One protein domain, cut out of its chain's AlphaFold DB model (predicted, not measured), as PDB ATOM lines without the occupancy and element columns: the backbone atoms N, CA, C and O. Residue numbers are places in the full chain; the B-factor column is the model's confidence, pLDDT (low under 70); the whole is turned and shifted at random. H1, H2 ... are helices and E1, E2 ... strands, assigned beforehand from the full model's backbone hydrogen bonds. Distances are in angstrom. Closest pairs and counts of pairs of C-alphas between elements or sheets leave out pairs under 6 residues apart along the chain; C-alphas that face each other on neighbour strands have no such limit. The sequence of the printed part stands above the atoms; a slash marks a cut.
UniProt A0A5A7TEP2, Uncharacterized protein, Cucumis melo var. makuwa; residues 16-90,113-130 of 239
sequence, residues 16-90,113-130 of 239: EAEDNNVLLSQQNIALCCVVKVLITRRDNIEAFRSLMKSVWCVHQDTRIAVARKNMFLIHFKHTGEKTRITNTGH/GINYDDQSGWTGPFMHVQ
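What this domain is: This is residues 16 to 90 and 113 to 130 of the 239 residues of an uncharacterized protein of Cucumis melo var. makuwa (UniProt A0A5A7TEP2). The model is a strongly twisted sheet of five strands with two helices packed on it at different places, H2 over the edge strand E2 and H3 over E1. A short helix, H1, lies off the sheet, near the end of E3. The printed part has 93 residues, with three named helices and five named strands in the chain order H1 E1 H2 E2 E3 H3 E4 E5. The sheet is mixed, in the order E2 E3 E1 E5 E4, and the class is mixed, helices and strands. The whole is compact, with a radius of gyration of the C-alphas of 12.6 A and spans of 31 by 30 by 28 A.

Where its parts are: Find C-alpha 32 at (46.603, -30.153, -28.217); from there E1, residues 32 to 37, runs 15.7 A. E2 is residues 63 to 68, 15.3 A long, and E3 is residues 71 to 75, 13.1 A. E4 is residues 113 to 115. E5, residues 126 to 130, runs 12.6 A and ends at C-alpha 130 at (55.093, -39.141, -41.882). Look for H1 at residues 26 to 29. H2, residues 45 to 55, begins at C-alpha 45 at (47.489, -48.530, -31.429) and runs 15.2 A; H3, residues 79 to 87, is 11.8 A long.

How they stand to each other: Start at the hairpin of E2 and E3, antiparallel at 152 degrees, where N 65 and O 73 are 2.8 A apart. E3 and E1 are antiparallel, with N 35 and O 72 at 2.8 A. E1 and E5 are parallel at 37 degrees, with N 127 and O 34 at 3.4 A. E5 and E4 form an antiparallel hairpin, with N 128 and O 113 at 2.8 A. H2 is on the sheet over E2, at a height of 10.0 A over a local plane fitted to just 6 C-alphas; its closest pair is the C-alphas of Arg 49 and Ile 64, 6.2 A. E1, H2 and E2 make a split strand-helix-strand unit, two strands running the same way with E3 between them, and its crossover is right-handed. H3 is on the sheet at a height of 9.0 A, only just over E1, with 3 of its C-alphas falling there; C-alphas 33 and 82 are its closest to E1, 7.4 A. H1 is not on the sheet. In H2 and H3 every O i to N i+4 pair is within hydrogen-bond range; H1 is too short for such a pair.

The domain as a whole: The C-alphas farthest apart are those of Gln 27 and Thr 40, 33.7 A. Residues 91 to 112 are not printed, and C-alphas 90 and 113 are 7.7 A apart across this cut. Of the links printed whole, none is long. Look to the B-factor column for the confidence: residues 16 to 23, 39 to 43, 89 to 90 and 113 to 130 are under 70.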
ATOM      1  N   GLU A  16      34.934 -35.337 -27.811       52.66
ATOM      2  CA  GLU A  16      34.987 -36.786 -27.593       52.66
ATOM      3  C   GLU A  16      35.842 -37.448 -28.676       52.66
ATOM      4  O   GLU A  16      35.478 -37.521 -29.850       52.66
ATOM      5  N   ALA A  17      37.029 -37.917 -28.281       58.22
ATOM      6  CA  ALA A  17      37.829 -38.805 -29.113       58.22
ATOM      7  C   ALA A  17      37.191 -40.203 -29.148       58.22
ATOM      8  O   ALA A  17      36.803 -40.709 -28.096       58.22
ATOM      9  N   GLU A  18      37.183 -40.828 -30.334       56.88
ATOM     10  CA  GLU A  18      36.463 -42.070 -30.688       56.88
ATOM     11  C   GLU A  18      36.656 -43.226 -29.683       56.88
ATOM     12  O   GLU A  18      35.752 -44.032 -29.508       56.88
ATOM     13  N   ASP A  19      37.799 -43.272 -28.987       54.78
ATOM     14  CA  ASP A  19      38.177 -44.398 -28.124       54.78
ATOM     15  C   ASP A  19      38.315 -44.088 -26.622       54.78
ATOM     16  O   ASP A  19      38.636 -45.011 -25.880       54.78
ATOM     17  N   ASN A  20      38.185 -42.844 -26.120       53.16
ATOM     18  CA  ASN A  20      38.667 -42.575 -24.742       53.16
ATOM     19  C   ASN A  20      38.107 -41.368 -23.957       53.16
ATOM     20  O   ASN A  20      38.785 -40.924 -23.028       53.16
ATOM     21  N   ASN A  21      36.923 -40.823 -24.265       57.09
ATOM     22  CA  ASN A  21      36.324 -39.708 -23.494       57.09
ATOM     23  C   ASN A  21      37.341 -38.594 -23.164       57.09
ATOM     24  O   ASN A  21      37.455 -38.137 -22.023       57.09
ATOM     25  N   VAL A  22      38.183 -38.215 -24.132       58.09
ATOM     26  CA  VAL A  22      39.180 -37.159 -23.911       58.09
ATOM     27  C   VAL A  22      38.491 -35.817 -24.061       58.09
ATOM     28  O   VAL A  22      38.654 -35.160 -25.082       58.09
ATOM     29  N   LEU A  23      37.747 -35.445 -23.021       64.06
ATOM     30  CA  LEU A  23      37.066 -34.168 -22.897       64.06
ATOM     31  C   LEU A  23      38.103 -33.035 -22.973       64.06
ATOM     32  O   LEU A  23      38.911 -32.828 -22.059       64.06
ATOM     33  N   LEU A  24      38.152 -32.354 -24.119       72.25
ATOM     34  CA  LEU A  24      39.002 -31.181 -24.301       72.25
ATOM     35  C   LEU A  24      38.240 -29.923 -23.904       72.25
ATOM     36  O   LEU A  24      37.445 -29.410 -24.687       72.25
ATOM     37  N   SER A  25      38.560 -29.381 -22.732       77.62
ATOM     38  CA  SER A  25      38.170 -28.017 -22.389       77.62
ATOM     39  C   SER A  25      38.866 -27.004 -23.306       77.62
ATOM     40  O   SER A  25      39.944 -27.266 -23.851       77.62
ATOM     41  N   GLN A  26      38.308 -25.798 -23.428       73.38
ATOM     42  CA  GLN A  26      38.892 -24.717 -24.233       73.38
ATOM     43  C   GLN A  26      40.340 -24.385 -23.823       73.38
ATOM     44  O   GLN A  26      41.181 -24.083 -24.669       73.38
ATOM     45  N   GLN A  27      40.655 -24.515 -22.530       71.62
ATOM     46  CA  GLN A  27      42.008 -24.335 -21.996       71.62
ATOM     47  C   GLN A  27      42.959 -25.463 -22.434       71.62
ATOM     48  O   GLN A  27      44.131 -25.212 -22.712       71.62
ATOM     49  N   ASN A  28      42.450 -26.691 -22.575       81.50
ATOM     50  CA  ASN A  28      43.237 -27.856 -22.984       81.50
ATOM     51  C   ASN A  28      43.537 -27.870 -24.488       81.50
ATOM     52  O   ASN A  28      44.565 -28.404 -24.902       81.50
ATOM     53  N   ILE A  29      42.706 -27.230 -25.321       82.19
ATOM     54  CA  ILE A  29      42.931 -27.146 -26.778       82.19
ATOM     55  C   ILE A  29      44.286 -26.497 -27.097       82.19
ATOM     56  O   ILE A  29      44.986 -26.931 -28.018       82.19
ATOM     57  N   ALA A  30      44.716 -25.511 -26.305       84.50
ATOM     58  CA  ALA A  30      46.025 -24.875 -26.466       84.50
ATOM     59  C   ALA A  30      47.193 -25.865 -26.295       84.50
ATOM     60  O   ALA A  30      48.252 -25.679 -26.901       84.50
ATOM     61  N   LEU A  31      46.989 -26.951 -25.545       88.12
ATOM     62  CA  LEU A  31      47.945 -28.035 -25.322       88.12
ATOM     63  C   LEU A  31      47.775 -29.198 -26.303       88.12
ATOM     64  O   LEU A  31      48.509 -30.183 -26.222       88.12
ATOM     65  N   CYS A  32      46.840 -29.102 -27.245       89.50
ATOM     66  CA  CYS A  32      46.603 -30.153 -28.217       89.50
ATOM     67  C   CYS A  32      47.334 -29.920 -29.540       89.50
ATOM     68  O   CYS A  32      47.621 -28.788 -29.948       89.50
ATOM     69  N   CYS A  33      47.616 -31.027 -30.221       88.50
ATOM     70  CA  CYS A  33      48.048 -31.079 -31.609       88.50
ATOM     71  C   CYS A  33      47.322 -32.222 -32.318       88.50
ATOM     72  O   CYS A  33      47.146 -33.301 -31.749       88.50
ATOM     73  N   VAL A  34      46.922 -31.993 -33.566       86.38
ATOM     74  CA  VAL A  34      46.361 -33.035 -34.425       86.38
ATOM     75  C   VAL A  34      47.433 -33.482 -35.405       86.38
ATOM     76  O   VAL A  34      48.005 -32.676 -36.140       86.38
ATOM     77  N   VAL A  35      47.686 -34.787 -35.417       85.19
ATOM     78  CA  VAL A  35      48.709 -35.416 -36.243       85.19
ATOM     79  C   VAL A  35      48.071 -36.412 -37.193       85.19
ATOM     80  O   VAL A  35      47.377 -37.338 -36.775       85.19
ATOM     81  N   LYS A  36      48.341 -36.252 -38.489       84.12
ATOM     82  CA  LYS A  36      47.959 -37.228 -39.512       84.12
ATOM     83  C   LYS A  36      49.130 -38.154 -39.802       84.12
ATOM     84  O   LYS A  36      50.150 -37.717 -40.323       84.12
ATOM     85  N   VAL A  37      48.943 -39.433 -39.507       81.62
ATOM     86  CA  VAL A  37      49.960 -40.478 -39.603       81.62
ATOM     87  C   VAL A  37      49.783 -41.276 -40.893       81.62
ATOM     88  O   VAL A  37      48.800 -41.991 -41.090       81.62
ATOM     89  N   LEU A  38      50.742 -41.180 -41.806       78.38
ATOM     90  CA  LEU A  38      50.698 -41.883 -43.093       78.38
ATOM     91  C   LEU A  38      51.195 -43.335 -42.974       78.38
ATOM     92  O   LEU A  38      52.149 -43.717 -43.640       78.38
ATOM     93  N   ILE A  39      50.567 -44.141 -42.118       69.31
ATOM     94  CA  ILE A  39      50.899 -45.566 -41.976       69.31
ATOM     95  C   ILE A  39      49.881 -46.430 -42.737       69.31
ATOM     96  O   ILE A  39      48.673 -46.173 -42.690       69.31
ATOM     97  N   THR A  40      50.378 -47.470 -43.412       58.72
ATOM     98  CA  THR A  40      49.613 -48.460 -44.193       58.72
ATOM     99  C   THR A  40      49.042 -49.620 -43.366       58.72
ATOM    100  O   THR A  40      48.084 -50.241 -43.819       58.72
ATOM    101  N   ARG A  41      49.561 -49.905 -42.159       63.72
ATOM    102  CA  ARG A  41      49.039 -50.930 -41.224       63.72
ATOM    103  C   ARG A  41      48.933 -50.422 -39.783       63.72
ATOM    104  O   ARG A  41      49.885 -49.850 -39.264       63.72
ATOM    105  N   ARG A  42      47.781 -50.615 -39.132       61.00
ATOM    106  CA  ARG A  42      47.477 -50.095 -37.777       61.00
ATOM    107  C   ARG A  42      47.152 -51.206 -36.796       61.00
ATOM    108  O   ARG A  42      46.183 -51.129 -36.049       61.00
ATOM    109  N   ASP A  43      47.965 -52.242 -36.801       67.19
ATOM    110  CA  ASP A  43      47.550 -53.473 -36.137       67.19
ATOM    111  C   ASP A  43      47.734 -53.377 -34.605       67.19
ATOM    112  O   ASP A  43      47.285 -54.254 -33.876       67.19
ATOM    113  N   ASN A  44      48.354 -52.297 -34.098       80.56
ATOM    114  CA  ASN A  44      48.496 -52.047 -32.663       80.56
ATOM    115  C   ASN A  44      48.633 -50.544 -32.324       80.56
ATOM    116  O   ASN A  44      49.693 -49.935 -32.508       80.56
ATOM    117  N   ILE A  45      47.550 -49.944 -31.822       81.69
ATOM    118  CA  ILE A  45      47.489 -48.530 -31.429       81.69
ATOM    119  C   ILE A  45      48.330 -48.250 -30.174       81.69
ATOM    120  O   ILE A  45      49.021 -47.234 -30.114       81.69
ATOM    121  N   GLU A  46      48.360 -49.157 -29.202       85.12
ATOM    122  CA  GLU A  46      49.166 -49.057 -27.981       85.12
ATOM    123  C   GLU A  46      50.665 -49.020 -28.292       85.12
ATOM    124  O   GLU A  46      51.388 -48.181 -27.749       85.12
ATOM    125  N   ALA A  47      51.124 -49.867 -29.217       82.19
ATOM    126  CA  ALA A  47      52.509 -49.880 -29.680       82.19
ATOM    127  C   ALA A  47      52.879 -48.551 -30.347       82.19
ATOM    128  O   ALA A  47      53.930 -47.983 -30.052       82.19
ATOM    129  N   PHE A  48      51.985 -48.007 -31.180       83.38
ATOM    130  CA  PHE A  48      52.167 -46.679 -31.761       83.38
ATOM    131  C   PHE A  48      52.269 -45.598 -30.676       83.38
ATOM    132  O   PHE A  48      53.202 -44.798 -30.698       83.38
ATOM    133  N   ARG A  49      51.365 -45.587 -29.686       87.56
ATOM    134  CA  ARG A  49      51.415 -44.620 -28.576       87.56
ATOM    135  C   ARG A  49      52.747 -44.700 -27.827       87.56
ATOM    136  O   ARG A  49      53.350 -43.663 -27.565       87.56
ATOM    137  N   SER A  50      53.201 -45.911 -27.502       86.06
ATOM    138  CA  SER A  50      54.477 -46.131 -26.814       86.06
ATOM    139  C   SER A  50      55.656 -45.617 -27.639       86.06
ATOM    140  O   SER A  50      56.491 -44.876 -27.122       86.06
ATOM    141  N   LEU A  51      55.693 -45.958 -28.929       83.50
ATOM    142  CA  LEU A  51      56.741 -45.525 -29.844       83.50
ATOM    143  C   LEU A  51      56.805 -44.000 -29.935       83.50
ATOM    144  O   LEU A  51      57.869 -43.422 -29.743       83.50
ATOM    145  N   MET A  52      55.673 -43.334 -30.175       84.75
ATOM    146  CA  MET A  52      55.644 -41.875 -30.309       84.75
ATOM    147  C   MET A  52      56.071 -41.173 -29.020       84.75
ATOM    148  O   MET A  52      56.780 -40.170 -29.079       84.75
ATOM    149  N   LYS A  53      55.697 -41.717 -27.854       89.44
ATOM    150  CA  LYS A  53      56.149 -41.184 -26.564       89.44
ATOM    151  C   LYS A  53      57.664 -41.260 -26.408       89.44
ATOM    152  O   LYS A  53      58.275 -40.281 -25.988       89.44
ATOM    153  N   SER A  54      58.248 -42.397 -26.786       84.44
ATOM    154  CA  SER A  54      59.695 -42.609 -26.756       84.44
ATOM    155  C   SER A  54      60.421 -41.705 -27.750       84.44
ATOM    156  O   SER A  54      61.391 -41.053 -27.385       84.44
ATOM    157  N   VAL A  55      59.941 -41.628 -28.993       83.25
ATOM    158  CA  VAL A  55      60.579 -40.861 -30.074       83.25
ATOM    159  C   VAL A  55      60.559 -39.360 -29.790       83.25
ATOM    160  O   VAL A  55      61.544 -38.670 -30.032       83.25
ATOM    161  N   TRP A  56      59.453 -38.836 -29.263       86.12
ATOM    162  CA  TRP A  56      59.330 -37.412 -28.949       86.12
ATOM    163  C   TRP A  56      59.831 -37.028 -27.557       86.12
ATOM    164  O   TRP A  56      59.808 -35.840 -27.204       86.12
ATOM    165  N   CYS A  57      60.260 -38.016 -26.766       89.56
ATOM    166  CA  CYS A  57      60.669 -37.849 -25.377       89.56
ATOM    167  C   CYS A  57      59.649 -37.028 -24.567       89.56
ATOM    168  O   CYS A  57      60.010 -36.063 -23.886       89.56
ATOM    169  N   VAL A  58      58.357 -37.331 -24.714       90.31
ATOM    170  CA  VAL A  58      57.287 -36.619 -23.993       90.31
ATOM    171  C   VAL A  58      56.985 -37.260 -22.653       90.31
ATOM    172  O   VAL A  58      57.244 -38.440 -22.417       90.31
ATOM    173  N   HIS A  59      56.371 -36.469 -21.788       93.06
ATOM    174  CA  HIS A  59      55.884 -36.865 -20.490       93.06
ATOM    175  C   HIS A  59      54.921 -38.051 -20.609       93.06
ATOM    176  O   HIS A  59      54.115 -38.138 -21.538       93.06
ATOM    177  N   GLN A  60      54.965 -38.953 -19.627       90.56
ATOM    178  CA  GLN A  60      54.125 -40.154 -19.592       90.56
ATOM    179  C   GLN A  60      52.624 -39.823 -19.616       90.56
ATOM    180  O   GLN A  60      51.870 -40.495 -20.318       90.56
ATOM    181  N   ASP A  61      52.214 -38.748 -18.939       91.62
ATOM    182  CA  ASP A  61      50.842 -38.212 -18.963       91.62
ATOM    183  C   ASP A  61      50.384 -37.641 -20.315       91.62
ATOM    184  O   ASP A  61      49.188 -37.405 -20.480       91.62
ATOM    185  N   THR A  62      51.280 -37.429 -21.289       91.25
ATOM    186  CA  THR A  62      50.866 -37.011 -22.638       91.25
ATOM    187  C   THR A  62      49.932 -38.070 -23.212       91.25
ATOM    188  O   THR A  62      50.268 -39.258 -23.284       91.25
ATOM    189  N   ARG A  63      48.727 -37.662 -23.607       91.62
ATOM    190  CA  ARG A  63      47.703 -38.577 -24.121       91.62
ATOM    191  C   ARG A  63      47.709 -38.539 -25.638       91.62
ATOM    192  O   ARG A  63      47.773 -37.470 -26.229       91.62
ATOM    193  N   ILE A  64      47.631 -39.709 -26.262       90.50
ATOM    194  CA  ILE A  64      47.538 -39.851 -27.716       90.50
ATOM    195  C   ILE A  64      46.254 -40.627 -27.995       90.50
ATOM    196  O   ILE A  64      46.186 -41.830 -27.742       90.50
ATOM    197  N   ALA A  65      45.227 -39.938 -28.470       89.19
ATOM    198  CA  ALA A  65      43.928 -40.512 -28.785       89.19
ATOM    199  C   ALA A  65      43.745 -40.633 -30.299       89.19
ATOM    200  O   ALA A  65      44.292 -39.840 -31.068       89.19
ATOM    201  N   VAL A  66      42.973 -41.625 -30.734       86.62
ATOM    202  CA  VAL A  66      42.548 -41.714 -32.133       86.62
ATOM    203  C   VAL A  66      41.435 -40.690 -32.323       86.62
ATOM    204  O   VAL A  66      40.450 -40.701 -31.594       86.62
ATOM    205  N   ALA A  67      41.630 -39.762 -33.258       81.81
ATOM    206  CA  ALA A  67      40.606 -38.787 -33.614       81.81
ATOM    207  C   ALA A  67      39.719 -39.337 -34.734       81.81
ATOM    208  O   ALA A  67      38.502 -39.260 -34.649       81.81
ATOM    209  N   ARG A  68      40.345 -39.859 -35.802       79.62
ATOM    210  CA  ARG A  68      39.654 -40.501 -36.931       79.62
ATOM    211  C   ARG A  68      40.646 -41.167 -37.871       79.62
ATOM    212  O   ARG A  68      41.529 -40.487 -38.394       79.62
ATOM    213  N   LYS A  69      40.457 -42.438 -38.231       84.69
ATOM    214  CA  LYS A  69      41.351 -43.142 -39.178       84.69
ATOM    215  C   LYS A  69      42.830 -42.928 -38.781       84.69
ATOM    216  O   LYS A  69      43.254 -43.383 -37.728       84.69
ATOM    217  N   ASN A  70      43.630 -42.281 -39.639       81.06
ATOM    218  CA  ASN A  70      45.052 -41.971 -39.432       81.06
ATOM    219  C   ASN A  70      45.302 -40.685 -38.648       81.06
ATOM    220  O   ASN A  70      46.443 -40.240 -38.566       81.06
ATOM    221  N   MET A  71      44.268 -40.046 -38.130       83.94
ATOM    222  CA  MET A  71      44.405 -38.820 -37.371       83.94
ATOM    223  C   MET A  71      44.411 -39.140 -35.890       83.94
ATOM    224  O   MET A  71      43.548 -39.859 -35.386       83.94
ATOM    225  N   PHE A  72      45.395 -38.573 -35.214       87.88
ATOM    226  CA  PHE A  72      45.649 -38.741 -33.802       87.88
ATOM    227  C   PHE A  72      45.607 -37.370 -33.158       87.88
ATOM    228  O   PHE A  72      46.215 -36.421 -33.657       87.88
ATOM    229  N   LEU A  73      44.890 -37.273 -32.054       89.94
ATOM    230  CA  LEU A  73      44.901 -36.114 -31.188       89.94
ATOM    231  C   LEU A  73      45.928 -36.359 -30.088       89.94
ATOM    232  O   LEU A  73      45.848 -37.350 -29.363       89.94
ATOM    233  N   ILE A  74      46.882 -35.451 -29.953       91.00
ATOM    234  CA  ILE A  74      47.893 -35.498 -28.906       91.00
ATOM    235  C   ILE A  74      47.602 -34.367 -27.940       91.00
ATOM    236  O   ILE A  74      47.593 -33.206 -28.339       91.00
ATOM    237  N   HIS A  75      47.368 -34.709 -26.681       92.38
ATOM    238  CA  HIS A  75      47.215 -33.760 -25.590       92.38
ATOM    239  C   HIS A  75      48.487 -33.787 -24.746       92.38
ATOM    240  O   HIS A  75      48.758 -34.772 -24.051       92.38
ATOM    241  N   PHE A  76      49.288 -32.731 -24.867       92.56
ATOM    242  CA  PHE A  76      50.545 -32.585 -24.142       92.56
ATOM    243  C   PHE A  76      50.293 -32.187 -22.694       92.56
ATOM    244  O   PHE A  76      49.358 -31.444 -22.406       92.56
ATOM    245  N   LYS A  77      51.165 -32.628 -21.782       93.31
ATOM    246  CA  LYS A  77      51.096 -32.178 -20.386       93.31
ATOM    247  C   LYS A  77      51.496 -30.706 -20.260       93.31
ATOM    248  O   LYS A  77      50.948 -29.981 -19.434       93.31
ATOM    249  N   HIS A  78      52.459 -30.270 -21.073       93.12
ATOM    250  CA  HIS A  78      53.011 -28.921 -21.013       93.12
ATOM    251  C   HIS A  78      53.164 -28.293 -22.399       93.12
ATOM    252  O   HIS A  78      53.564 -28.954 -23.360       93.12
ATOM    253  N   THR A  79      52.962 -26.975 -22.483       90.50
ATOM    254  CA  THR A  79      53.164 -26.198 -23.717       90.50
ATOM    255  C   THR A  79      54.587 -26.341 -24.256       90.50
ATOM    256  O   THR A  79      54.777 -26.394 -25.463       90.50
ATOM    257  N   GLY A  80      55.591 -26.481 -23.381       91.50
ATOM    258  CA  GLY A  80      56.983 -26.689 -23.792       91.50
ATOM    259  C   GLY A  80      57.196 -27.963 -24.619       91.50
ATOM    260  O   GLY A  80      58.000 -27.956 -25.547       91.50
ATOM    261  N   GLU A  81      56.447 -29.035 -24.348       90.38
ATOM    262  CA  GLU A  81      56.521 -30.279 -25.127       90.38
ATOM    263  C   GLU A  81      55.897 -30.108 -26.504       90.38
ATOM    264  O   GLU A  81      56.500 -30.496 -27.506       90.38
ATOM    265  N   LYS A  82      54.719 -29.469 -26.545       90.12
ATOM    266  CA  LYS A  82      54.039 -29.103 -27.785       90.12
ATOM    267  C   LYS A  82      54.970 -28.279 -28.665       90.12
ATOM    268  O   LYS A  82      55.254 -28.690 -29.784       90.12
ATOM    269  N   THR A  83      55.485 -27.173 -28.126       87.62
ATOM    270  CA  THR A  83      56.390 -26.255 -28.822       87.62
ATOM    271  C   THR A  83      57.653 -26.967 -29.283       87.62
ATOM    272  O   THR A  83      58.090 -26.767 -30.409       87.62
ATOM    273  N   ARG A  84      58.236 -27.845 -28.457       88.12
ATOM    274  CA  ARG A  84      59.401 -28.638 -28.858       88.12
ATOM    275  C   ARG A  84      59.069 -29.495 -30.072       88.12
ATOM    276  O   ARG A  84      59.773 -29.405 -31.066       88.12
ATOM    277  N   ILE A  85      58.001 -30.284 -30.041       85.19
ATOM    278  CA  ILE A  85      57.670 -31.199 -31.147       85.19
ATOM    279  C   ILE A  85      57.278 -30.437 -32.409       85.19
ATOM    280  O   ILE A  85      57.698 -30.825 -33.495       85.19
ATOM    281  N   THR A  86      56.535 -29.336 -32.279       81.88
ATOM    282  CA  THR A  86      56.190 -28.482 -33.422       81.88
ATOM    283  C   THR A  86      57.419 -27.816 -34.019       81.88
ATOM    284  O   THR A  86      57.571 -27.795 -35.236       81.88
ATOM    285  N   ASN A  87      58.340 -27.339 -33.187       79.88
ATOM    286  CA  ASN A  87      59.507 -26.599 -33.659       79.88
ATOM    287  C   ASN A  87      60.655 -27.516 -34.094       79.88
ATOM    288  O   ASN A  87      61.483 -27.109 -34.900       79.88
ATOM    289  N   THR A  88      60.678 -28.777 -33.649       71.56
ATOM    290  CA  THR A  88      61.624 -29.798 -34.146       71.56
ATOM    291  C   THR A  88      61.250 -30.270 -35.563       71.56
ATOM    292  O   THR A  88      61.829 -31.230 -36.064       71.56
ATOM    293  N   GLY A  89      60.302 -29.592 -36.227       53.47
ATOM    294  CA  GLY A  89      59.615 -29.931 -37.478       53.47
ATOM    295  C   GLY A  89      60.453 -30.224 -38.729       53.47
ATOM    296  O   GLY A  89      59.878 -30.348 -39.801       53.47
ATOM    297  N   HIS A  90      61.769 -30.404 -38.622       45.56
ATOM    298  CA  HIS A  90      62.639 -30.836 -39.718       45.56
ATOM    299  C   HIS A  90      63.699 -31.880 -39.314       45.56
ATOM    300  O   HIS A  90      64.530 -32.262 -40.137       45.56
ATOM    301  N   GLY A 113      55.707 -31.341 -42.483       41.97
ATOM    302  CA  GLY A 113      55.455 -29.913 -42.389       41.97
ATOM    303  C   GLY A 113      54.365 -29.612 -41.375       41.97
ATOM    304  O   GLY A 113      53.597 -30.493 -40.978       41.97
ATOM    305  N   ILE A 114      54.301 -28.351 -40.967       46.81
ATOM    306  CA  ILE A 114      53.126 -27.799 -40.304       46.81
ATOM    307  C   ILE A 114      52.356 -27.061 -41.391       46.81
ATOM    308  O   ILE A 114      52.856 -26.073 -41.923       46.81
ATOM    309  N   ASN A 115      51.193 -27.582 -41.771       45.06
ATOM    310  CA  ASN A 115      50.329 -26.929 -42.746       45.06
ATOM    311  C   ASN A 115      49.173 -26.254 -42.004       45.06
ATOM    312  O   ASN A 115      48.650 -26.800 -41.034       45.06
ATOM    313  N   TYR A 116      48.777 -25.079 -42.466       45.78
ATOM    314  CA  TYR A 116      47.585 -24.369 -42.022       45.78
ATOM    315  C   TYR A 116      46.537 -24.486 -43.132       45.78
ATOM    316  O   TYR A 116      46.108 -23.486 -43.693       45.78
ATOM    317  N   ASP A 117      46.211 -25.719 -43.522       43.25
ATOM    318  CA  ASP A 117      45.305 -25.960 -44.645       43.25
ATOM    319  C   ASP A 117      43.841 -25.837 -44.196       43.25
ATOM    320  O   ASP A 117      43.364 -26.583 -43.330       43.25
ATOM    321  N   ASP A 118      43.126 -24.895 -44.799       47.78
ATOM    322  CA  ASP A 118      41.735 -24.537 -44.518       47.78
ATOM    323  C   ASP A 118      40.725 -25.552 -45.087       47.78
ATOM    324  O   ASP A 118      39.578 -25.634 -44.630       47.78
ATOM    325  N   GLN A 119      41.150 -26.419 -46.012       47.47
ATOM    326  CA  GLN A 119      40.270 -27.367 -46.709       47.47
ATOM    327  C   GLN A 119      39.768 -28.527 -45.836       47.47
ATOM    328  O   GLN A 119      38.853 -29.264 -46.220       47.47
ATOM    329  N   SER A 120      40.339 -28.714 -44.644       49.12
ATOM    330  CA  SER A 120      39.941 -29.782 -43.720       49.12
ATOM    331  C   SER A 120      38.725 -29.435 -42.845       49.12
ATOM    332  O   SER A 120      38.196 -30.323 -42.172       49.12
ATOM    333  N   GLY A 121      38.240 -28.185 -42.880       49.03
ATOM    334  CA  GLY A 121      37.124 -27.714 -42.046       49.03
ATOM    335  C   GLY A 121      37.495 -27.485 -40.576       49.03
ATOM    336  O   GLY A 121      36.611 -27.418 -39.723       49.03
ATOM    337  N   TRP A 122      38.790 -27.386 -40.287       40.81
ATOM    338  CA  TRP A 122      39.380 -27.141 -38.975       40.81
ATOM    339  C   TRP A 122      40.168 -25.822 -39.019       40.81
ATOM    340  O   TRP A 122      40.897 -25.571 -39.975       40.81
ATOM    341  N   THR A 123      40.080 -25.003 -37.973       43.00
ATOM    342  CA  THR A 123      40.876 -23.774 -37.818       43.00
ATOM    343  C   THR A 123      42.001 -24.010 -36.807       43.00
ATOM    344  O   THR A 123      41.762 -23.995 -35.601       43.00
ATOM    345  N   GLY A 124      43.225 -24.265 -37.279       48.69
ATOM    346  CA  GLY A 124      44.410 -24.417 -36.424       48.69
ATOM    347  C   GLY A 124      45.632 -25.002 -37.152       48.69
ATOM    348  O   GLY A 124      45.498 -25.471 -38.278       48.69
ATOM    349  N   PRO A 125      46.830 -24.978 -36.537       46.81
ATOM    350  CA  PRO A 125      48.028 -25.600 -37.107       46.81
ATOM    351  C   PRO A 125      47.880 -27.128 -37.181       46.81
ATOM    352  O   PRO A 125      47.723 -27.783 -36.147       46.81
ATOM    353  N   PHE A 126      48.002 -27.718 -38.375       52.41
ATOM    354  CA  PHE A 126      48.133 -29.169 -38.544       52.41
ATOM    355  C   PHE A 126      49.593 -29.551 -38.615       52.41
ATOM    356  O   PHE A 126      50.352 -28.966 -39.379       52.41
ATOM    357  N   MET A 127      49.972 -30.608 -37.904       55.56
ATOM    358  CA  MET A 127      51.273 -31.225 -38.105       55.56
ATOM    359  C   MET A 127      51.120 -32.483 -38.953       55.56
ATOM    360  O   MET A 127      50.484 -33.467 -38.564       55.56
ATOM    361  N   HIS A 128      51.739 -32.466 -40.127       52.59
ATOM    362  CA  HIS A 128      51.864 -33.643 -40.966       52.59
ATOM    363  C   HIS A 128      53.077 -34.435 -40.506       52.59
ATOM    364  O   HIS A 128      54.219 -34.014 -40.689       52.59
ATOM    365  N   VAL A 129      52.829 -35.602 -39.916       53.72
ATOM    366  CA  VAL A 129      53.890 -36.503 -39.473       53.72
ATOM    367  C   VAL A 129      53.840 -37.757 -40.325       53.72
ATOM    368  O   VAL A 129      52.943 -38.594 -40.223       53.72
ATOM    369  N   GLN A 130      54.839 -37.904 -41.180       51.72
ATOM    370  CA  GLN A 130      55.093 -39.141 -41.882       51.72
ATOM    371  C   GLN A 130      55.994 -40.016 -41.021       51.72
ATOM    372  O   GLN A 130      57.216 -39.925 -41.059       51.72
TER     373      GLN A 130